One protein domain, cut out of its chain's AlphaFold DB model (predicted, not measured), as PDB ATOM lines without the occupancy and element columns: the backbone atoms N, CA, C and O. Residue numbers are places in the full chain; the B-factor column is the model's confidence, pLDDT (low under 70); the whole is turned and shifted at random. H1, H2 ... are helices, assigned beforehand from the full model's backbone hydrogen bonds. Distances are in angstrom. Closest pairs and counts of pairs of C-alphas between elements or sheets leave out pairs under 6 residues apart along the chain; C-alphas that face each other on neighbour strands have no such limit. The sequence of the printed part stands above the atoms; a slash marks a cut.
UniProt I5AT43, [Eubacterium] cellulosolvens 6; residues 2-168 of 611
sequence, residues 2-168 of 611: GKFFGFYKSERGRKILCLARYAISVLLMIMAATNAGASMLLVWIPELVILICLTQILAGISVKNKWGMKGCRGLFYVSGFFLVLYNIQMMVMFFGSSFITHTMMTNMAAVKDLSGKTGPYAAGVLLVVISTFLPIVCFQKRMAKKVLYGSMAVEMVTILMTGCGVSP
ATOM      1  N   GLY A   2     247.901 333.496 174.632       54.00
ATOM      2  CA  GLY A   2     247.001 332.757 173.716       54.00
ATOM      3  C   GLY A   2     246.949 331.224 173.885       54.00
ATOM      4  O   GLY A   2     245.866 330.646 173.882       54.00
ATOM      5  N   LYS A   3     248.091 330.560 174.132       62.66
ATOM      6  CA  LYS A   3     248.146 329.105 174.405       62.66
ATOM      7  C   LYS A   3     247.454 328.710 175.719       62.66
ATOM      8  O   LYS A   3     246.774 327.690 175.771       62.66
ATOM      9  N   PHE A   4     247.576 329.539 176.757       62.50
ATOM     10  CA  PHE A   4     246.932 329.315 178.055       62.50
ATOM     11  C   PHE A   4     245.411 329.482 177.966       62.50
ATOM     12  O   PHE A   4     244.662 328.656 178.477       62.50
ATOM     13  N   PHE A   5     244.942 330.493 177.228       60.19
ATOM     14  CA  PHE A   5     243.513 330.700 176.976       60.19
ATOM     15  C   PHE A   5     242.896 329.562 176.141       60.19
ATOM     16  O   PHE A   5     241.769 329.139 176.403       60.19
ATOM     17  N   GLY A   6     243.648 329.026 175.170       65.06
ATOM     18  CA  GLY A   6     243.265 327.831 174.411       65.06
ATOM     19  C   GLY A   6     243.175 326.577 175.287       65.06
ATOM     20  O   GLY A   6     242.194 325.836 175.213       65.06
ATOM     21  N   PHE A   7     244.142 326.383 176.188       72.62
ATOM     22  CA  PHE A   7     244.124 325.297 177.170       72.62
ATOM     23  C   PHE A   7     242.935 325.418 178.135       72.62
ATOM     24  O   PHE A   7     242.187 324.457 178.297       72.62
ATOM     25  N   TYR A   8     242.687 326.610 178.685       69.00
ATOM     26  CA  TYR A   8     241.571 326.891 179.596       69.00
ATOM     27  C   TYR A   8     240.194 326.632 178.964       69.00
ATOM     28  O   TYR A   8     239.272 326.187 179.644       69.00
ATOM     29  N   LYS A   9     240.028 326.875 177.657       70.62
ATOM     30  CA  LYS A   9     238.768 326.590 176.945       70.62
ATOM     31  C   LYS A   9     238.609 325.114 176.563       70.62
ATOM     32  O   LYS A   9     237.475 324.626 176.473       70.62
ATOM     33  N   SER A  10     239.713 324.389 176.382       80.75
ATOM     34  CA  SER A  10     239.685 322.960 176.058       80.75
ATOM     35  C   SER A  10     239.049 322.134 177.184       80.75
ATOM     36  O   SER A  10     239.174 322.450 178.369       80.75
ATOM     37  N   GLU A  11     238.344 321.059 176.831       74.81
ATOM     38  CA  GLU A  11     237.755 320.154 177.825       74.81
ATOM     39  C   GLU A  11     238.841 319.493 178.690       74.81
ATOM     40  O   GLU A  11     238.716 319.426 179.912       74.81
ATOM     41  N   ARG A  12     239.950 319.081 178.063       79.94
ATOM     42  CA  ARG A  12     241.110 318.495 178.745       79.94
ATOM     43  C   ARG A  12     241.735 319.469 179.747       79.94
ATOM     44  O   ARG A  12     241.997 319.078 180.880       79.94
ATOM     45  N   GLY A  13     241.923 320.731 179.365       80.00
ATOM     46  CA  GLY A  13     242.489 321.742 180.257       80.00
ATOM     47  C   GLY A  13     241.568 322.096 181.421       80.00
ATOM     48  O   GLY A  13     242.040 322.193 182.549       80.00
ATOM     49  N   ARG A  14     240.245 322.167 181.208       76.62
ATOM     50  CA  ARG A  14     239.282 322.339 182.314       76.62
ATOM     51  C   ARG A  14     239.324 321.185 183.313       76.62
ATOM     52  O   ARG A  14     239.274 321.436 184.512       76.62
ATOM     53  N   LYS A  15     239.452 319.939 182.842       79.50
ATOM     54  CA  LYS A  15     239.589 318.762 183.718       79.50
ATOM     55  C   LYS A  15     240.877 318.818 184.546       79.50
ATOM     56  O   LYS A  15     240.822 318.597 185.749       79.50
ATOM     57  N   ILE A  16     242.005 319.171 183.926       82.88
ATOM     58  CA  ILE A  16     243.301 319.302 184.615       82.88
ATOM     59  C   ILE A  16     243.263 320.422 185.661       82.88
ATOM     60  O   ILE A  16     243.671 320.211 186.796       82.88
ATOM     61  N   LEU A  17     242.728 321.593 185.313       82.50
ATOM     62  CA  LEU A  17     242.621 322.714 186.250       82.50
ATOM     63  C   LEU A  17     241.653 322.414 187.410       82.50
ATOM     64  O   LEU A  17     241.903 322.830 188.537       82.50
ATOM     65  N   CYS A  18     240.589 321.644 187.161       81.31
ATOM     66  CA  CYS A  18     239.696 321.160 188.214       81.31
ATOM     67  C   CYS A  18     240.390 320.170 189.167       81.31
ATOM     68  O   CYS A  18     240.079 320.163 190.352       81.31
ATOM     69  N   LEU A  19     241.319 319.339 188.681       82.50
ATOM     70  CA  LEU A  19     242.135 318.474 189.545       82.50
ATOM     71  C   LEU A  19     243.148 319.296 190.349       82.50
ATOM     72  O   LEU A  19     243.283 319.093 191.553       82.50
ATOM     73  N   ALA A  20     243.800 320.268 189.704       83.88
ATOM     74  CA  ALA A  20     244.752 321.165 190.353       83.88
ATOM     75  C   ALA A  20     244.120 321.941 191.523       83.88
ATOM     76  O   ALA A  20     244.758 322.106 192.560       83.88
ATOM     77  N   ARG A  21     242.845 322.338 191.388       85.38
ATOM     78  CA  ARG A  21     242.051 322.981 192.448       85.38
ATOM     79  C   ARG A  21     242.082 322.215 193.768       85.38
ATOM     80  O   ARG A  21     242.305 322.826 194.804       85.38
ATOM     81  N   TYR A  22     241.871 320.901 193.732       88.25
ATOM     82  CA  TYR A  22     241.838 320.077 194.944       88.25
ATOM     83  C   TYR A  22     243.217 319.537 195.331       88.25
ATOM     84  O   TYR A  22     243.463 319.305 196.509       88.25
ATOM     85  N   ALA A  23     244.139 319.383 194.374       87.94
ATOM     86  CA  ALA A  23     245.517 318.982 194.659       87.94
ATOM     87  C   ALA A  23     246.226 319.976 195.597       87.94
ATOM     88  O   ALA A  23     246.970 319.556 196.478       87.94
ATOM     89  N   ILE A  24     245.943 321.275 195.451       85.81
ATOM     90  CA  ILE A  24     246.419 322.317 196.371       85.81
ATOM     91  C   ILE A  24     245.908 322.072 197.796       85.81
ATOM     92  O   ILE A  24     246.698 322.082 198.736       85.81
ATOM     93  N   SER A  25     244.612 321.801 197.961       88.81
ATOM     94  CA  SER A  25     244.017 321.508 199.271       88.81
ATOM     95  C   SER A  25     244.610 320.256 199.914       88.81
ATOM     96  O   SER A  25     244.872 320.250 201.112       88.81
ATOM     97  N   VAL A  26     244.879 319.214 199.119       90.88
ATOM     98  CA  VAL A  26     245.546 317.992 199.600       90.88
ATOM     99  C   VAL A  26     246.979 318.286 200.042       90.88
ATOM    100  O   VAL A  26     247.393 317.810 201.095       90.88
ATOM    101  N   LEU A  27     247.729 319.088 199.281       88.56
ATOM    102  CA  LEU A  27     249.087 319.485 199.653       88.56
ATOM    103  C   LEU A  27     249.099 320.264 200.974       88.56
ATOM    104  O   LEU A  27     249.856 319.908 201.873       88.56
ATOM    105  N   LEU A  28     248.240 321.280 201.107       86.06
ATOM    106  CA  LEU A  28     248.120 322.069 202.336       86.06
ATOM    107  C   LEU A  28     247.728 321.198 203.533       86.06
ATOM    108  O   LEU A  28     248.283 321.368 204.609       86.06
ATOM    109  N   MET A  29     246.830 320.234 203.338       90.38
ATOM    110  CA  MET A  29     246.424 319.281 204.371       90.38
ATOM    111  C   MET A  29     247.573 318.358 204.805       90.38
ATOM    112  O   MET A  29     247.760 318.134 205.998       90.38
ATOM    113  N   ILE A  30     248.368 317.841 203.861       88.75
ATOM    114  CA  ILE A  30     249.551 317.023 204.182       88.75
ATOM    115  C   ILE A  30     250.571 317.855 204.957       88.75
ATOM    116  O   ILE A  30     251.092 317.386 205.965       88.75
ATOM    117  N   MET A  31     250.828 319.089 204.517       84.19
ATOM    118  CA  MET A  31     251.705 320.015 205.232       84.19
ATOM    119  C   MET A  31     251.172 320.289 206.641       84.19
ATOM    120  O   MET A  31     251.904 320.137 207.609       84.19
ATOM    121  N   ALA A  32     249.886 320.607 206.787       83.44
ATOM    122  CA  ALA A  32     249.262 320.827 208.088       83.44
ATOM    123  C   ALA A  32     249.422 319.619 209.023       83.44
ATOM    124  O   ALA A  32     249.705 319.784 210.208       83.44
ATOM    125  N   ALA A  33     249.322 318.399 208.489       84.88
ATOM    126  CA  ALA A  33     249.418 317.171 209.272       84.88
ATOM    127  C   ALA A  33     250.835 316.903 209.801       84.88
ATOM    128  O   ALA A  33     250.972 316.243 210.833       84.88
ATOM    129  N   THR A  34     251.888 317.438 209.162       81.38
ATOM    130  CA  THR A  34     253.250 317.339 209.720       81.38
ATOM    131  C   THR A  34     253.402 318.134 211.013       81.38
ATOM    132  O   THR A  34     254.277 317.813 211.810       81.38
ATOM    133  N   ASN A  35     252.542 319.135 211.236       72.00
ATOM    134  CA  ASN A  35     252.599 320.016 212.399       72.00
ATOM    135  C   ASN A  35     251.504 319.729 213.435       72.00
ATOM    136  O   ASN A  35     251.807 319.689 214.624       72.00
ATOM    137  N   ALA A  36     250.261 319.490 213.010       73.12
ATOM    138  CA  ALA A  36     249.135 319.205 213.908       73.12
ATOM    139  C   ALA A  36     249.018 317.723 214.316       73.12
ATOM    140  O   ALA A  36     248.254 317.385 215.217       73.12
ATOM    141  N   GLY A  37     249.762 316.834 213.650       78.31
ATOM    142  CA  GLY A  37     249.722 315.391 213.865       78.31
ATOM    143  C   GLY A  37     248.880 314.648 212.825       78.31
ATOM    144  O   GLY A  37     247.840 315.112 212.362       78.31
ATOM    145  N   ALA A  38     249.328 313.442 212.469       84.06
ATOM    146  CA  ALA A  38     248.704 312.634 211.421       84.06
ATOM    147  C   ALA A  38     247.286 312.147 211.768       84.06
ATOM    148  O   ALA A  38     246.506 311.864 210.861       84.06
ATOM    149  N   SER A  39     246.930 312.074 213.055       81.00
ATOM    150  CA  SER A  39     245.577 311.717 213.508       81.00
ATOM    151  C   SER A  39     244.512 312.687 212.989       81.00
ATOM    152  O   SER A  39     243.394 312.260 212.711       81.00
ATOM    153  N   MET A  40     244.868 313.957 212.769       82.56
ATOM    154  CA  MET A  40     243.947 314.984 212.269       82.56
ATOM    155  C   MET A  40     243.447 314.701 210.846       82.56
ATOM    156  O   MET A  40     242.350 315.115 210.467       82.56
ATOM    157  N   LEU A  41     244.197 313.914 210.065       87.31
ATOM    158  CA  LEU A  41     243.793 313.500 208.719       87.31
ATOM    159  C   LEU A  41     242.490 312.690 208.713       87.31
ATOM    160  O   LEU A  41     241.797 312.682 207.695       87.31
ATOM    161  N   LEU A  42     242.139 312.044 209.833       85.19
ATOM    162  CA  LEU A  42     240.877 311.313 209.981       85.19
ATOM    163  C   LEU A  42     239.650 312.224 209.863       85.19
ATOM    164  O   LEU A  42     238.600 311.740 209.460       85.19
ATOM    165  N   VAL A  43     239.788 313.522 210.153       86.12
ATOM    166  CA  VAL A  43     238.717 314.524 210.013       86.12
ATOM    167  C   VAL A  43     238.867 315.304 208.710       86.12
ATOM    168  O   VAL A  43     237.915 315.451 207.944       86.12
ATOM    169  N   TRP A  44     240.089 315.736 208.394       90.44
ATOM    170  CA  TRP A  44     240.340 316.622 207.255       90.44
ATOM    171  C   TRP A  44     240.092 315.958 205.897       90.44
ATOM    172  O   TRP A  44     239.567 316.592 204.980       90.44
ATOM    173  N   ILE A  45     240.418 314.664 205.761       92.12
ATOM    174  CA  ILE A  45     240.162 313.926 204.518       92.12
ATOM    175  C   ILE A  45     238.649 313.822 204.253       92.12
ATOM    176  O   ILE A  45     238.231 314.216 203.158       92.12
ATOM    177  N   PRO A  46     237.809 313.332 205.192       91.12
ATOM    178  CA  PRO A  46     236.359 313.354 205.020       91.12
ATOM    179  C   PRO A  46     235.794 314.734 204.689       91.12
ATOM    180  O   PRO A  46     235.016 314.830 203.741       91.12
ATOM    181  N   GLU A  47     236.224 315.795 205.375       89.50
ATOM    182  CA  GLU A  47     235.762 317.164 205.110       89.50
ATOM    183  C   GLU A  47     236.060 317.624 203.682       89.50
ATOM    184  O   GLU A  47     235.169 318.087 202.959       89.50
ATOM    185  N   LEU A  48     237.297 317.435 203.216       91.31
ATOM    186  CA  LEU A  48     237.659 317.784 201.845       91.31
ATOM    187  C   LEU A  48     236.848 316.963 200.830       91.31
ATOM    188  O   LEU A  48     236.403 317.492 199.806       91.31
ATOM    189  N   VAL A  49     236.605 315.681 201.114       91.12
ATOM    190  CA  VAL A  49     235.769 314.811 200.272       91.12
ATOM    191  C   VAL A  49     234.313 315.281 200.253       91.12
ATOM    192  O   VAL A  49     233.695 315.267 199.184       91.12
ATOM    193  N   ILE A  50     233.769 315.749 201.377       89.69
ATOM    194  CA  ILE A  50     232.428 316.340 201.467       89.69
ATOM    195  C   ILE A  50     232.348 317.589 200.594       89.69
ATOM    196  O   ILE A  50     231.455 317.676 199.747       89.69
ATOM    197  N   LEU A  51     233.317 318.504 200.702       88.25
ATOM    198  CA  LEU A  51     233.387 319.711 199.868       88.25
ATOM    199  C   LEU A  51     233.447 319.370 198.373       88.25
ATOM    200  O   LEU A  51     232.721 319.963 197.564       88.25
ATOM    201  N   ILE A  52     234.255 318.375 197.992       87.88
ATOM    202  CA  ILE A  52     234.328 317.874 196.613       87.88
ATOM    203  C   ILE A  52     232.971 317.305 196.182       87.88
ATOM    204  O   ILE A  52     232.466 317.663 195.114       87.88
ATOM    205  N   CYS A  53     232.349 316.445 196.991       86.44
ATOM    206  CA  CYS A  53     231.084 315.791 196.658       86.44
ATOM    207  C   CYS A  53     229.930 316.788 196.531       86.44
ATOM    208  O   CYS A  53     229.182 316.722 195.552       86.44
ATOM    209  N   LEU A  54     229.811 317.742 197.458       82.69
ATOM    210  CA  LEU A  54     228.841 318.836 197.390       82.69
ATOM    211  C   LEU A  54     229.037 319.643 196.108       82.69
ATOM    212  O   LEU A  54     228.085 319.865 195.358       82.69
ATOM    213  N   THR A  55     230.285 319.982 195.785       81.50
ATOM    214  CA  THR A  55     230.621 320.701 194.554       81.50
ATOM    215  C   THR A  55     230.233 319.910 193.299       81.50
ATOM    216  O   THR A  55     229.652 320.472 192.371       81.50
ATOM    217  N   GLN A  56     230.483 318.597 193.265       80.50
ATOM    218  CA  GLN A  56     230.111 317.716 192.149       80.50
ATOM    219  C   GLN A  56     228.590 317.541 192.013       80.50
ATOM    220  O   GLN A  56     228.065 317.509 190.897       80.50
ATOM    221  N   ILE A  57     227.863 317.450 193.129       77.50
ATOM    222  CA  ILE A  57     226.398 317.369 193.138       77.50
ATOM    223  C   ILE A  57     225.807 318.682 192.618       77.50
ATOM    224  O   ILE A  57     224.986 318.640 191.700       77.50
ATOM    225  N   LEU A  58     226.264 319.828 193.131       73.12
ATOM    226  CA  LEU A  58     225.813 321.163 192.721       73.12
ATOM    227  C   LEU A  58     226.126 321.457 191.250       73.12
ATOM    228  O   LEU A  58     225.235 321.873 190.511       73.12
ATOM    229  N   ALA A  59     227.353 321.177 190.801       70.94
ATOM    230  CA  ALA A  59     227.754 321.330 189.401       70.94
ATOM    231  C   ALA A  59     226.996 320.372 188.473       70.94
ATOM    232  O   ALA A  59     226.775 320.667 187.299       70.94
ATOM    233  N   GLY A  60     226.605 319.213 189.000       64.94
ATOM    234  CA  GLY A  60     225.842 318.229 188.270       64.94
ATOM    235  C   GLY A  60     224.374 318.614 188.108       64.94
ATOM    236  O   GLY A  60     223.806 318.327 187.050       64.94
ATOM    237  N   ILE A  61     223.698 319.137 189.142       63.41
ATOM    238  CA  ILE A  61     222.280 319.530 189.058       63.41
ATOM    239  C   ILE A  61     222.097 320.349 187.771       63.41
ATOM    240  O   ILE A  61     222.949 321.162 187.425       63.41
ATOM    241  N   SER A  62     221.028 320.093 187.005       53.16
ATOM    242  CA  SER A  62     220.748 320.841 185.767       53.16
ATOM    243  C   SER A  62     220.265 322.257 186.115       53.16
ATOM    244  O   SER A  62     219.140 322.655 185.829       53.16
ATOM    245  N   VAL A  63     221.110 323.005 186.827       50.94
ATOM    246  CA  VAL A  63     220.864 324.353 187.344       50.94
ATOM    247  C   VAL A  63     220.663 325.310 186.171       50.94
ATOM    248  O   VAL A  63     219.836 326.214 186.256       50.94
ATOM    249  N   LYS A  64     221.309 325.035 185.027       48.88
ATOM    250  CA  LYS A  64     221.156 325.793 183.779       48.88
ATOM    251  C   LYS A  64     219.697 325.879 183.305       48.88
ATOM    252  O   LYS A  64     219.318 326.911 182.769       48.88
ATOM    253  N   ASN A  65     218.889 324.845 183.571       52.06
ATOM    254  CA  ASN A  65     217.479 324.779 183.167       52.06
ATOM    255  C   ASN A  65     216.494 325.289 184.239       52.06
ATOM    256  O   ASN A  65     215.326 325.464 183.921       52.06
ATOM    257  N   LYS A  66     216.926 325.515 185.494       55.91
ATOM    258  CA  LYS A  66     216.039 325.946 186.602       55.91
ATOM    259  C   LYS A  66     216.376 327.317 187.215       55.91
ATOM    260  O   LYS A  66     215.469 327.981 187.687       55.91
ATOM    261  N   TRP A  67     217.643 327.738 187.230       54.16
ATOM    262  CA  TRP A  67     218.115 328.945 187.948       54.16
ATOM    263  C   TRP A  67     218.882 329.935 187.047       54.16
ATOM    264  O   TRP A  67     219.396 330.956 187.511       54.16
ATOM    265  N   GLY A  68     218.994 329.632 185.749       57.91
ATOM    266  CA  GLY A  68     219.720 330.450 184.779       57.91
ATOM    267  C   GLY A  68     221.232 330.558 185.042       57.91
ATOM    268  O   GLY A  68     221.791 330.012 185.992       57.91
ATOM    269  N   MET A  69     221.932 331.293 184.172       58.69
ATOM    270  CA  MET A  69     223.397 331.446 184.220       58.69
ATOM    271  C   MET A  69     223.896 332.189 185.476       58.69
ATOM    272  O   MET A  69     225.018 331.951 185.925       58.69
ATOM    273  N   LYS A  70     223.063 333.061 186.064       59.47
ATOM    274  CA  LYS A  70     223.370 333.796 187.304       59.47
ATOM    275  C   LYS A  70     223.359 332.876 188.536       59.47
ATOM    276  O   LYS A  70     224.294 332.941 189.326       59.47
ATOM    277  N   GLY A  71     222.392 331.958 188.651       60.59
ATOM    278  CA  GLY A  71     222.338 330.985 189.750       60.59
ATOM    279  C   GLY A  71     223.495 329.979 189.730       60.59
ATOM    280  O   GLY A  71     224.089 329.695 190.768       60.59
ATOM    281  N   CYS A  72     223.906 329.516 188.542       63.38
ATOM    282  CA  CYS A  72     225.105 328.676 188.397       63.38
ATOM    283  C   CYS A  72     226.389 329.388 188.853       63.38
ATOM    284  O   CYS A  72     227.265 328.755 189.438       63.38
ATOM    285  N   ARG A  73     226.508 330.696 188.582       68.19
ATOM    286  CA  ARG A  73     227.647 331.507 189.036       68.19
ATOM    287  C   ARG A  73     227.644 331.677 190.555       68.19
ATOM    288  O   ARG A  73     228.688 331.483 191.162       68.19
ATOM    289  N   GLY A  74     226.490 331.941 191.169       70.25
ATOM    290  CA  GLY A  74     226.360 332.018 192.630       70.25
ATOM    291  C   GLY A  74     226.843 330.748 193.338       70.25
ATOM    292  O   GLY A  74     227.683 330.819 194.228       70.25
ATOM    293  N   LEU A  75     226.406 329.573 192.878       70.06
ATOM    294  CA  LEU A  75     226.827 328.285 193.452       70.06
ATOM    295  C   LEU A  75     228.328 328.003 193.282       70.06
ATOM    296  O   LEU A  75     228.946 327.417 194.170       70.06
ATOM    297  N   PHE A  76     228.924 328.433 192.163       74.38
ATOM    298  CA  PHE A  76     230.373 328.362 191.959       74.38
ATOM    299  C   PHE A  76     231.125 329.182 193.018       74.38
ATOM    300  O   PHE A  76     232.104 328.692 193.579       74.38
ATOM    301  N   TYR A  77     230.649 330.393 193.324       77.69
ATOM    302  CA  TYR A  77     231.256 331.240 194.352       77.69
ATOM    303  C   TYR A  77     231.091 330.659 195.757       77.69
ATOM    304  O   TYR A  77     232.059 330.656 196.506       77.69
ATOM    305  N   VAL A  78     229.928 330.090 196.089       77.88
ATOM    306  CA  VAL A  78     229.692 329.455 197.400       77.88
ATOM    307  C   VAL A  78     230.615 328.248 197.617       77.88
ATOM    308  O   VAL A  78     231.281 328.157 198.641       77.88
ATOM    309  N   SER A  79     230.724 327.346 196.636       78.88
ATOM    310  CA  SER A  79     231.666 326.210 196.698       78.88
ATOM    311  C   SER A  79     233.129 326.672 196.763       78.88
ATOM    312  O   SER A  79     233.944 326.079 197.467       78.88
ATOM    313  N   GLY A  80     233.470 327.739 196.034       81.00
ATOM    314  CA  GLY A  80     234.773 328.389 196.138       81.00
ATOM    315  C   GLY A  80     235.058 328.893 197.551       81.00
ATOM    316  O   GLY A  80     236.101 328.578 198.112       81.00
ATOM    317  N   PHE A  81     234.112 329.618 198.137       82.44
ATOM    318  CA  PHE A  81     234.235 330.199 199.468       82.44
ATOM    319  C   PHE A  81     234.535 329.146 200.543       82.44
ATOM    320  O   PHE A  81     235.517 329.290 201.264       82.44
ATOM    321  N   PHE A  82     233.786 328.040 200.595       83.50
ATOM    322  CA  PHE A  82     234.059 326.976 201.574       83.50
ATOM    323  C   PHE A  82     235.420 326.297 201.371       83.50
ATOM    324  O   PHE A  82     236.093 325.964 202.341       83.50
ATOM    325  N   LEU A  83     235.867 326.131 200.121       85.62
ATOM    326  CA  LEU A  83     237.202 325.594 199.845       85.62
ATOM    327  C   LEU A  83     238.313 326.561 200.285       85.62
ATOM    328  O   LEU A  83     239.365 326.115 200.734       85.62
ATOM    329  N   VAL A  84     238.084 327.874 200.178       84.12
ATOM    330  CA  VAL A  84     238.997 328.888 200.728       84.12
ATOM    331  C   VAL A  84     239.053 328.790 202.234       84.12
ATOM    332  O   VAL A  84     240.153 328.720 202.758       84.12
ATOM    333  N   LEU A  85     237.909 328.732 202.917       81.50
ATOM    334  CA  LEU A  85     237.879 328.589 204.372       81.50
ATOM    335  C   LEU A  85     238.623 327.329 204.833       81.50
ATOM    336  O   LEU A  85     239.449 327.406 205.740       81.50
ATOM    337  N   TYR A  86     238.414 326.197 204.157       86.12
ATOM    338  CA  TYR A  86     239.165 324.969 204.426       86.12
ATOM    339  C   TYR A  86     240.676 325.166 204.233       86.12
ATOM    340  O   TYR A  86     241.472 324.811 205.095       86.12
ATOM    341  N   ASN A  87     241.088 325.764 203.114       86.38
ATOM    342  CA  ASN A  87     242.502 325.988 202.819       86.38
ATOM    343  C   ASN A  87     243.157 327.003 203.770       86.38
ATOM    344  O   ASN A  87     244.308 326.803 204.153       86.38
ATOM    345  N   ILE A  88     242.438 328.063 204.161       79.38
ATOM    346  CA  ILE A  88     242.870 329.013 205.192       79.38
ATOM    347  C   ILE A  88     243.088 328.254 206.495       79.38
ATOM    348  O   ILE A  88     244.162 328.377 207.069       79.38
ATOM    349  N   GLN A  89     242.152 327.396 206.908       79.00
ATOM    350  CA  GLN A  89     242.346 326.600 208.114       79.00
ATOM    351  C   GLN A  89     243.556 325.668 207.992       79.00
ATOM    352  O   GLN A  89     244.335 325.582 208.929       79.00
ATOM    353  N   MET A  90     243.760 324.976 206.866       84.12
ATOM    354  CA  MET A  90     244.950 324.127 206.697       84.12
ATOM    355  C   MET A  90     246.240 324.941 206.816       84.12
ATOM    356  O   MET A  90     247.204 324.480 207.421       84.12
ATOM    357  N   MET A  91     246.261 326.165 206.285       78.38
ATOM    358  CA  MET A  91     247.378 327.079 206.508       78.38
ATOM    359  C   MET A  91     247.514 327.439 207.989       78.38
ATOM    360  O   MET A  91     248.611 327.329 208.525       78.38
ATOM    361  N   VAL A  92     246.420 327.799 208.661       73.81
ATOM    362  CA  VAL A  92     246.418 328.086 210.101       73.81
ATOM    363  C   VAL A  92     246.935 326.888 210.891       73.81
ATOM    364  O   VAL A  92     247.802 327.077 211.719       73.81
ATOM    365  N   MET A  93     246.517 325.656 210.603       76.25
ATOM    366  CA  MET A  93     246.983 324.448 211.301       76.25
ATOM    367  C   MET A  93     248.440 324.109 210.981       76.25
ATOM    368  O   MET A  93     249.180 323.657 211.853       76.25
ATOM    369  N   PHE A  94     248.876 324.352 209.744       76.88
ATOM    370  CA  PHE A  94     250.285 324.243 209.385       76.88
ATOM    371  C   PHE A  94     251.129 325.232 210.187       76.88
ATOM    372  O   PHE A  94     252.193 324.870 210.676       76.88
ATOM    373  N   PHE A  95     250.662 326.458 210.365       68.25
ATOM    374  CA  PHE A  95     251.421 327.487 211.058       68.25
ATOM    375  C   PHE A  95     251.169 327.515 212.580       68.25
ATOM    376  O   PHE A  95     252.032 327.977 213.319       68.25
ATOM    377  N   GLY A  96     250.055 326.976 213.072       61.78
ATOM    378  CA  GLY A  96     249.539 327.095 214.447       61.78
ATOM    379  C   GLY A  96     250.298 326.277 215.489       61.78
ATOM    380  O   GLY A  96     250.114 326.441 216.692       61.78
ATOM    381  N   SER A  97     251.225 325.421 215.059       56.50
ATOM    382  CA  SER A  97     252.221 324.859 215.973       56.50
ATOM    383  C   SER A  97     253.271 325.894 216.395       56.50
ATOM    384  O   SER A  97     253.945 325.673 217.399       56.50
ATOM    385  N   SER A  98     253.403 327.016 215.680       59.75
ATOM    386  CA  SER A  98     254.294 328.125 216.025       59.75
ATOM    387  C   SER A  98     253.557 329.174 216.850       59.75
ATOM    388  O   SER A  98     252.457 329.583 216.487       59.75
ATOM    389  N   PHE A  99     254.202 329.643 217.921       53.97
ATOM    390  CA  PHE A  99     253.698 330.739 218.751       53.97
ATOM    391  C   PHE A  99     253.281 331.955 217.924       53.97
ATOM    392  O   PHE A  99     252.179 332.436 218.107       53.97
ATOM    393  N   ILE A 100     254.114 332.391 216.970       56.16
ATOM    394  CA  ILE A 100     253.870 333.595 216.150       56.16
ATOM    395  C   ILE A 100     252.500 333.525 215.468       56.16
ATOM    396  O   ILE A 100     251.780 334.508 215.375       56.16
ATOM    397  N   THR A 101     252.122 332.344 214.990       56.94
ATOM    398  CA  THR A 101     250.827 332.142 214.339       56.94
ATOM    399  C   THR A 101     249.689 332.129 215.347       56.94
ATOM    400  O   THR A 101     248.614 332.625 215.035       56.94
ATOM    401  N   HIS A 102     249.919 331.568 216.538       56.41
ATOM    402  CA  HIS A 102     248.953 331.600 217.636       56.41
ATOM    403  C   HIS A 102     248.624 333.049 218.012       56.41
ATOM    404  O   HIS A 102     247.467 333.443 217.919       56.41
ATOM    405  N   THR A 103     249.643 333.877 218.269       53.00
ATOM    406  CA  THR A 103     249.477 335.309 218.576       53.00
ATOM    407  C   THR A 103     248.852 336.096 217.427       53.00
ATOM    408  O   THR A 103     247.998 336.941 217.660       53.00
ATOM    409  N   MET A 104     249.201 335.809 216.169       57.47
ATOM    410  CA  MET A 104     248.550 336.448 215.015       57.47
ATOM    411  C   MET A 104     247.055 336.118 214.891       57.47
ATOM    412  O   MET A 104     246.291 336.920 214.355       57.47
ATOM    413  N   MET A 105     246.645 334.918 215.306       51.16
ATOM    414  CA  MET A 105     245.252 334.472 215.225       51.16
ATOM    415  C   MET A 105     244.408 335.029 216.370       51.16
ATOM    416  O   MET A 105     243.222 335.291 216.168       51.16
ATOM    417  N   THR A 106     245.009 335.225 217.544       48.91
ATOM    418  CA  THR A 106     244.334 335.769 218.726       48.91
ATOM    419  C   THR A 106     244.406 337.296 218.803       48.91
ATOM    420  O   THR A 106     243.531 337.913 219.404       48.91
ATOM    421  N   ASN A 107     245.380 337.930 218.137       51.50
ATOM    422  CA  ASN A 107     245.581 339.375 218.168       51.50
ATOM    423  C   ASN A 107     245.766 339.973 216.757       51.50
ATOM    424  O   ASN A 107     246.816 339.856 216.126       51.50
ATOM    425  N   MET A 108     244.754 340.703 216.271       45.97
ATOM    426  CA  MET A 108     244.836 341.424 214.990       45.97
ATOM    427  C   MET A 108     245.912 342.527 214.976       45.97
ATOM    428  O   MET A 108     246.384 342.886 213.895       45.97
ATOM    429  N   ALA A 109     246.325 343.055 216.134       43.09
ATOM    430  CA  ALA A 109     247.413 344.031 216.230       43.09
ATOM    431  C   ALA A 109     248.798 343.388 215.997       43.09
ATOM    432  O   ALA A 109     249.677 344.032 215.420       43.09
ATOM    433  N   ALA A 110     248.949 342.091 216.301       50.06
ATOM    434  CA  ALA A 110     250.180 341.312 216.105       50.06
ATOM    435  C   ALA A 110     250.489 340.998 214.626       50.06
ATOM    436  O   ALA A 110     251.534 340.445 214.290       50.06
ATOM    437  N   VAL A 111     249.627 341.401 213.684       50.56
ATOM    438  CA  VAL A 111     249.940 341.348 212.242       50.56
ATOM    439  C   VAL A 111     251.171 342.212 211.914       50.56
ATOM    440  O   VAL A 111     251.885 341.920 210.954       50.56
ATOM    441  N   LYS A 112     251.477 343.239 212.722       51.03
ATOM    442  CA  LYS A 112     252.718 344.023 212.592       51.03
ATOM    443  C   LYS A 112     253.983 343.214 212.925       51.03
ATOM    444  O   LYS A 112     255.031 343.495 212.344       51.03
ATOM    445  N   ASP A 113     253.874 342.148 213.717       51.03
ATOM    446  CA  ASP A 113     255.004 341.301 214.130       51.03
ATOM    447  C   ASP A 113     255.458 340.314 213.043       51.03
ATOM    448  O   ASP A 113     256.429 339.577 213.208       51.03
ATOM    449  N   LEU A 114     254.823 340.336 211.864       53.00
ATOM    450  CA  LEU A 114     255.203 339.551 210.683       53.00
ATOM    451  C   LEU A 114     256.581 339.907 210.088       53.00
ATOM    452  O   LEU A 114     256.939 339.366 209.029       53.00
ATOM    453  N   SER A 115     257.344 340.813 210.710       48.03
ATOM    454  CA  SER A 115     258.635 341.268 210.196       48.03
ATOM    455  C   SER A 115     259.545 340.064 209.879       48.03
ATOM    456  O   SER A 115     259.847 339.212 210.709       48.03
ATOM    457  N   GLY A 116     259.885 339.909 208.594       56.62
ATOM    458  CA  GLY A 116     260.729 338.819 208.086       56.62
ATOM    459  C   GLY A 116     260.023 337.550 207.576       56.62
ATOM    460  O   GLY A 116     260.673 336.755 206.898       56.62
ATOM    461  N   LYS A 117     258.714 337.344 207.808       58.06
ATOM    462  CA  LYS A 117     257.973 336.149 207.321       58.06
ATOM    463  C   LYS A 117     256.775 336.445 206.408       58.06
ATOM    464  O   LYS A 117     256.127 335.511 205.941       58.06
ATOM    465  N   THR A 118     256.511 337.707 206.072       59.19
ATOM    466  CA  THR A 118     255.392 338.130 205.198       59.19
ATOM    467  C   THR A 118     255.331 337.407 203.846       59.19
ATOM    468  O   THR A 118     254.242 337.093 203.371       59.19
ATOM    469  N   GLY A 119     256.479 337.106 203.230       67.00
ATOM    470  CA  GLY A 119     256.560 336.495 201.897       67.00
ATOM    471  C   GLY A 119     255.857 335.132 201.787       67.00
ATOM    472  O   GLY A 119     254.923 335.004 200.993       67.00
ATOM    473  N   PRO A 120     256.257 334.114 202.575       65.69
ATOM    474  CA  PRO A 120     255.592 332.809 202.596       65.69
ATOM    475  C   PRO A 120     254.093 332.867 202.919       65.69
ATOM    476  O   PRO A 120     253.310 332.179 202.261       65.69
ATOM    477  N   TYR A 121     253.673 333.713 203.868       67.81
ATOM    478  CA  TYR A 121     252.254 333.887 204.200       67.81
ATOM    479  C   TYR A 121     251.470 334.499 203.032       67.81
ATOM    480  O   TYR A 121     250.440 333.955 202.636       67.81
ATOM    481  N   ALA A 122     251.985 335.566 202.413       69.38
ATOM    482  CA  ALA A 122     251.361 336.204 201.255       69.38
ATOM    483  C   ALA A 122     251.291 335.263 200.041       69.38
ATOM    484  O   ALA A 122     250.270 335.210 199.357       69.38
ATOM    485  N   ALA A 123     252.346 334.479 199.795       70.44
ATOM    486  CA  ALA A 123     252.364 333.469 198.742       70.44
ATOM    487  C   ALA A 123     251.334 332.359 198.997       70.44
ATOM    488  O   ALA A 123     250.630 331.954 198.072       70.44
ATOM    489  N   GLY A 124     251.203 331.904 200.248       70.62
ATOM    490  CA  GLY A 124     250.187 330.934 200.648       70.62
ATOM    491  C   GLY A 124     248.766 331.472 200.464       70.62
ATOM    492  O   GLY A 124     247.960 330.828 199.795       70.62
ATOM    493  N   VAL A 125     248.479 332.690 200.938       73.88
ATOM    494  CA  VAL A 125     247.177 333.357 200.744       73.88
ATOM    495  C   VAL A 125     246.859 333.510 199.255       73.88
ATOM    496  O   VAL A 125     245.767 333.152 198.812       73.88
ATOM    497  N   LEU A 126     247.821 333.973 198.453       77.06
ATOM    498  CA  LEU A 126     247.656 334.117 197.008       77.06
ATOM    499  C   LEU A 126     247.350 332.768 196.340       77.06
ATOM    500  O   LEU A 126     246.474 332.689 195.480       77.06
ATOM    501  N   LEU A 127     248.029 331.697 196.751       74.38
ATOM    502  CA  LEU A 127     247.820 330.349 196.228       74.38
ATOM    503  C   LEU A 127     246.433 329.797 196.599       74.38
ATOM    504  O   LEU A 127     245.762 329.208 195.745       74.38
ATOM    505  N   VAL A 128     245.955 330.063 197.819       77.94
ATOM    506  CA  VAL A 128     244.591 329.729 198.255       77.94
ATOM    507  C   VAL A 128     243.547 330.479 197.431       77.94
ATOM    508  O   VAL A 128     242.633 329.841 196.903       77.94
ATOM    509  N   VAL A 129     243.711 331.789 197.239       78.50
ATOM    510  CA  VAL A 129     242.792 332.628 196.448       78.50
ATOM    511  C   VAL A 129     242.795 332.225 194.968       78.50
ATOM    512  O   VAL A 129     241.742 332.124 194.341       78.50
ATOM    513  N   ILE A 130     243.959 331.933 194.380       78.25
ATOM    514  CA  ILE A 130     244.047 331.479 192.983       78.25
ATOM    515  C   ILE A 130     243.340 330.130 192.805       78.25
ATOM    516  O   ILE A 130     242.616 329.942 191.823       78.25
ATOM    517  N   SER A 131     243.504 329.202 193.757       73.94
ATOM    518  CA  SER A 131     242.875 327.876 193.694       73.94
ATOM    519  C   SER A 131     241.343 327.951 193.631       73.94
ATOM    520  O   SER A 131     240.698 327.122 192.984       73.94
ATOM    521  N   THR A 132     240.752 328.995 194.215       69.75
ATOM    522  CA  THR A 132     239.302 329.185 194.295       69.75
ATOM    523  C   THR A 132     238.650 329.458 192.950       69.75
ATOM    524  O   THR A 132     237.525 329.021 192.689       69.75
ATOM    525  N   PHE A 133     239.360 330.179 192.082       74.25
ATOM    526  CA  PHE A 133     238.858 330.596 190.775       74.25
ATOM    527  C   PHE A 133     239.125 329.564 189.673       74.25
ATOM    528  O   PHE A 133     238.736 329.770 188.518       74.25
ATOM    529  N   LEU A 134     239.741 328.425 190.010       82.06
ATOM    530  CA  LEU A 134     239.933 327.332 189.066       82.06
ATOM    531  C   LEU A 134     238.585 326.689 188.665       82.06
ATOM    532  O   LEU A 134     237.680 326.545 189.498       82.06
ATOM    533  N   PRO A 135     238.427 326.309 187.381       73.12
ATOM    534  CA  PRO A 135     237.169 325.829 186.817       73.12
ATOM    535  C   PRO A 135     236.699 324.518 187.455       73.12
ATOM    536  O   PRO A 135     237.498 323.643 187.778       73.12
ATOM    537  N   ILE A 136     235.377 324.359 187.558       74.69
ATOM    538  CA  ILE A 136     234.725 323.141 188.055       74.69
ATOM    539  C   ILE A 136     234.263 322.295 186.865       74.69
ATOM    540  O   ILE A 136     233.627 322.804 185.938       74.69
ATOM    541  N   VAL A 137     234.544 320.992 186.908       72.25
ATOM    542  CA  VAL A 137     234.038 320.009 185.942       72.25
ATOM    543  C   VAL A 137     233.266 318.921 186.688       72.25
ATOM    544  O   VAL A 137     233.734 318.410 187.704       72.25
ATOM    545  N   CYS A 138     232.067 318.587 186.200       68.88
ATOM    546  CA  CYS A 138     231.233 317.524 186.758       68.88
ATOM    547  C   CYS A 138     231.644 316.169 186.168       68.88
ATOM    548  O   CYS A 138     231.601 316.002 184.950       68.88
ATOM    549  N   PHE A 139     231.978 315.197 187.021       66.06
ATOM    550  CA  PHE A 139     232.432 313.875 186.580       66.06
ATOM    551  C   PHE A 139     231.422 312.751 186.868       66.06
ATOM    552  O   PHE A 139     231.111 311.998 185.949       66.06
ATOM    553  N   GLN A 140     230.872 312.615 188.091       65.75
ATOM    554  CA  GLN A 140     230.036 311.450 188.462       65.75
ATOM    555  C   GLN A 140     229.017 311.705 189.603       65.75
ATOM    556  O   GLN A 140     229.299 311.510 190.783       65.75
ATOM    557  N   LYS A 141     227.763 312.040 189.262       67.25
ATOM    558  CA  LYS A 141     226.694 312.360 190.240       67.25
ATOM    559  C   LYS A 141     226.296 311.245 191.211       67.25
ATOM    560  O   LYS A 141     226.101 311.502 192.395       67.25
ATOM    561  N   ARG A 142     226.022 310.038 190.697       69.50
ATOM    562  CA  ARG A 142     225.440 308.951 191.513       69.50
ATOM    563  C   ARG A 142     226.443 308.436 192.543       69.50
ATOM    564  O   ARG A 142     226.046 308.122 193.658       69.50
ATOM    565  N   MET A 143     227.724 308.404 192.174       74.75
ATOM    566  CA  MET A 143     228.813 308.030 193.072       74.75
ATOM    567  C   MET A 143     229.041 309.102 194.143       74.75
ATOM    568  O   MET A 143     229.093 308.761 195.319       74.75
ATOM    569  N   ALA A 144     229.040 310.389 193.766       77.94
ATOM    570  CA  ALA A 144     229.224 311.501 194.705       77.94
ATOM    571  C   ALA A 144     228.209 311.500 195.862       77.94
ATOM    572  O   ALA A 144     228.581 311.783 196.991       77.94
ATOM    573  N   LYS A 145     226.943 311.124 195.619       81.25
ATOM    574  CA  LYS A 145     225.940 311.020 196.697       81.25
ATOM    575  C   LYS A 145     226.265 309.929 197.720       81.25
ATOM    576  O   LYS A 145     226.092 310.151 198.908       81.25
ATOM    577  N   LYS A 146     226.712 308.754 197.264       83.88
ATOM    578  CA  LYS A 146     227.069 307.645 198.164       83.88
ATOM    579  C   LYS A 146     228.311 307.983 198.986       83.88
ATOM    580  O   LYS A 146     228.324 307.737 200.186       83.88
ATOM    581  N   VAL A 147     229.314 308.573 198.334       87.12
ATOM    582  CA  VAL A 147     230.553 309.014 198.987       87.12
ATOM    583  C   VAL A 147     230.262 310.116 200.007       87.12
ATOM    584  O   VAL A 147     230.749 310.018 201.122       87.12
ATOM    585  N   LEU A 148     229.397 311.085 199.680       87.75
ATOM    586  CA  LEU A 148     228.999 312.153 200.603       87.75
ATOM    587  C   LEU A 148     228.460 311.606 201.931       87.75
ATOM    588  O   LEU A 148     228.953 311.991 202.982       87.75
ATOM    589  N   TYR A 149     227.482 310.692 201.891       87.62
ATOM    590  CA  TYR A 149     226.905 310.133 203.119       87.62
ATOM    591  C   TYR A 149     227.926 309.341 203.941       87.62
ATOM    592  O   TYR A 149     227.928 309.439 205.164       87.62
ATOM    593  N   GLY A 150     228.808 308.587 203.276       89.38
ATOM    594  CA  GLY A 150     229.887 307.868 203.953       89.38
ATOM    595  C   GLY A 150     230.866 308.819 204.642       89.38
ATOM    596  O   GLY A 150     231.173 308.631 205.812       89.38
ATOM    597  N   SER A 151     231.305 309.871 203.947       88.75
ATOM    598  CA  SER A 151     232.224 310.863 204.508       88.75
ATOM    599  C   SER A 151     231.605 311.641 205.667       88.75
ATOM    600  O   SER A 151     232.274 311.800 206.677       88.75
ATOM    601  N   MET A 152     230.329 312.040 205.579       87.31
ATOM    602  CA  MET A 152     229.629 312.702 206.692       87.31
ATOM    603  C   MET A 152     229.518 311.798 207.928       87.31
ATOM    604  O   MET A 152     229.655 312.273 209.049       87.31
ATOM    605  N   ALA A 153     229.283 310.494 207.745       88.75
ATOM    606  CA  ALA A 153     229.231 309.553 208.863       88.75
ATOM    607  C   ALA A 153     230.603 309.381 209.532       88.75
ATOM    608  O   ALA A 153     230.688 309.378 210.757       88.75
ATOM    609  N   VAL A 154     231.674 309.270 208.737       88.31
ATOM    610  CA  VAL A 154     233.050 309.188 209.254       88.31
ATOM    611  C   VAL A 154     233.422 310.470 209.992       88.31
ATOM    612  O   VAL A 154     233.935 310.395 211.103       88.31
ATOM    613  N   GLU A 155     233.125 311.634 209.416       85.56
ATOM    614  CA  GLU A 155     233.385 312.930 210.043       85.56
ATOM    615  C   GLU A 155     232.644 313.048 211.383       85.56
ATOM    616  O   GLU A 155     233.275 313.308 212.402       85.56
ATOM    617  N   MET A 156     231.340 312.741 211.413       85.81
ATOM    618  CA  MET A 156     230.520 312.765 212.631       85.81
ATOM    619  C   MET A 156     231.098 311.869 213.734       85.81
ATOM    620  O   MET A 156     231.282 312.317 214.863       85.81
ATOM    621  N   VAL A 157     231.400 310.602 213.421       86.69
ATOM    622  CA  VAL A 157     231.973 309.660 214.397       86.69
ATOM    623  C   VAL A 157     233.333 310.146 214.890       86.69
ATOM    624  O   VAL A 157     233.617 310.056 216.081       86.69
ATOM    625  N   THR A 158     234.165 310.686 214.001       80.69
ATOM    626  CA  THR A 158     235.489 311.180 214.393       80.69
ATOM    627  C   THR A 158     235.376 312.397 215.307       80.69
ATOM    628  O   THR A 158     235.988 312.395 216.367       80.69
ATOM    629  N   ILE A 159     234.529 313.377 214.969       80.44
ATOM    630  CA  ILE A 159     234.272 314.563 215.804       80.44
ATOM    631  C   ILE A 159     233.754 314.165 217.193       80.44
ATOM    632  O   ILE A 159     234.184 314.741 218.188       80.44
ATOM    633  N   LEU A 160     232.887 313.153 217.288       82.06
ATOM    634  CA  LEU A 160     232.410 312.641 218.579       82.06
ATOM    635  C   LEU A 160     233.524 312.010 219.430       82.06
ATOM    636  O   LEU A 160     233.429 312.030 220.651       82.06
ATOM    637  N   MET A 161     234.571 311.457 218.809       77.00
ATOM    638  CA  MET A 161     235.705 310.860 219.527       77.00
ATOM    639  C   MET A 161     236.808 311.866 219.866       77.00
ATOM    640  O   MET A 161     237.476 311.706 220.883       77.00
ATOM    641  N   THR A 162     237.046 312.864 219.011       68.69
ATOM    642  CA  THR A 162     238.203 313.774 219.119       68.69
ATOM    643  C   THR A 162     237.838 315.213 219.483       68.69
ATOM    644  O   THR A 162     238.734 316.034 219.654       68.69
ATOM    645  N   GLY A 163     236.548 315.541 219.574       67.44
ATOM    646  CA  GLY A 163     236.053 316.899 219.789       67.44
ATOM    647  C   GLY A 163     235.957 317.733 218.504       67.44
ATOM    648  O   GLY A 163     236.436 317.347 217.437       67.44
ATOM    649  N   CYS A 164     235.318 318.905 218.600       66.44
ATOM    650  CA  CYS A 164     235.034 319.778 217.450       66.44
ATOM    651  C   CYS A 164     236.238 320.616 216.983       66.44
ATOM    652  O   CYS A 164     236.250 321.065 215.839       66.44
ATOM    653  N   GLY A 165     237.258 320.800 217.831       62.62
ATOM    654  CA  GLY A 165     238.396 321.696 217.562       62.62
ATOM    655  C   GLY A 165     239.322 321.253 216.428       62.62
ATOM    656  O   GLY A 165     240.150 322.022 215.951       62.62
ATOM    657  N   VAL A 166     239.175 320.014 215.960       67.62
ATOM    658  CA  VAL A 166     239.976 319.459 214.861       67.62
ATOM    659  C   VAL A 166     239.316 319.633 213.494       67.62
ATOM    660  O   VAL A 166     239.960 319.360 212.482       67.62
ATOM    661  N   SER A 167     238.057 320.082 213.455       79.12
ATOM    662  CA  SER A 167     237.287 320.291 212.230       79.12
ATOM    663  C   SER A 167     237.497 321.708 211.692       79.12
ATOM    664  O   SER A 167     237.112 322.677 212.350       79.12
ATOM    665  N   PRO A 168     238.052 321.870 210.481       72.06
ATOM    666  CA  PRO A 168     238.136 323.166 209.828       72.06
ATOM    667  C   PRO A 168     236.828 323.920 209.707       72.06
ATOM    668  O   PRO A 168     236.811 325.137 209.868       72.06
TER     669      PRO A 168
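AT A GLANCE: This is residues 2 to 168 of the 611 residues of a protein of [Eubacterium] cellulosolvens 6 (UniProt I5AT43). Four long helices, H2, H3, H4 and H7, make an up-and-down bundle with H2 and H4 at its core, and H8 packs on H3 at one side. H1 turns off at the beginning of H2, while the short H5 and H6 form a small corner where H4 ends and H7 begins. The printed part has 167 residues with eight named helices, H1 to H8 in chain order, and no named strand; the class is all helix. It is compact, with a radius of gyration of the C-alphas of 17.7 A and spans of 50 by 45 by 25 A.

HOW THE PARTS SIT: Start at H1, residues 2 to 9, which touches H2, residues 11 to 36, only at the corner, about perpendicular at 84 degrees; the closest C-alphas, Phe 7 and Gly 13, are 5.0 A apart. H2 is the hub, touching four helices. It forms a hairpin with H3, residues 38 to 60, at a shallow tilt of 23 degrees; their closest C-alphas, Ala 33 and Met 40, are 6.6 A apart. H3 forms another hairpin with H4, residues 68 to 95, at 9 degrees, with the closest C-alphas, Thr 55 and Ser 79, 6.0 A apart. H4 touches H2 the same way at a shallow tilt of 28 degrees, C-alphas Ala 32 and Phe 94 coming closest at 3.8 A. H5, residues 99 to 106, and H6, residues 108 to 114, only just touch, only at the corner, with 3 pairs of C-alphas within 8 A, the closest those of Met 104 and Ala 110 at 5.2 A. H7, residues 118 to 132, touches H4 at a shallow tilt of 31 degrees, opposite ways, closest at C-alphas Gly 80 and Thr 132, 5.0 A. H8, residues 141 to 162, touches H3 opposite ways at 30 degrees, closest at C-alphas Pro 46 and Ser 151, 4.9 A; H8 and H2 are apart. In H1, H4, H5 and H7 every O i to N i+4 pair is within hydrogen-bond range; the counts are 19 of 22 in H2, 16 of 19 in H3, 17 of 18 in H8 and 0 of 3 in H6, where 3 of 4 O i to N i+3 pairs are.

IN THESE COORDINATES: Find C-alpha 2 at (247.001, 332.757, 173.716), where H1 begins. H2 measures 37.8 A, H3 33.0 A, H4 41.3 A, H7 21.4 A and H8 31.1 A; H8 ends at C-alpha 162, (238.203, 313.774, 219.119).

THE WHOLE: The C-alphas of Gly 2 and Met 161 are farthest apart, 52.0 A. The printed part has no cut and no long link. Mean pLDDT of the printed part is 73.7; residues 60 to 73 and 95 to 122 are among those under 70.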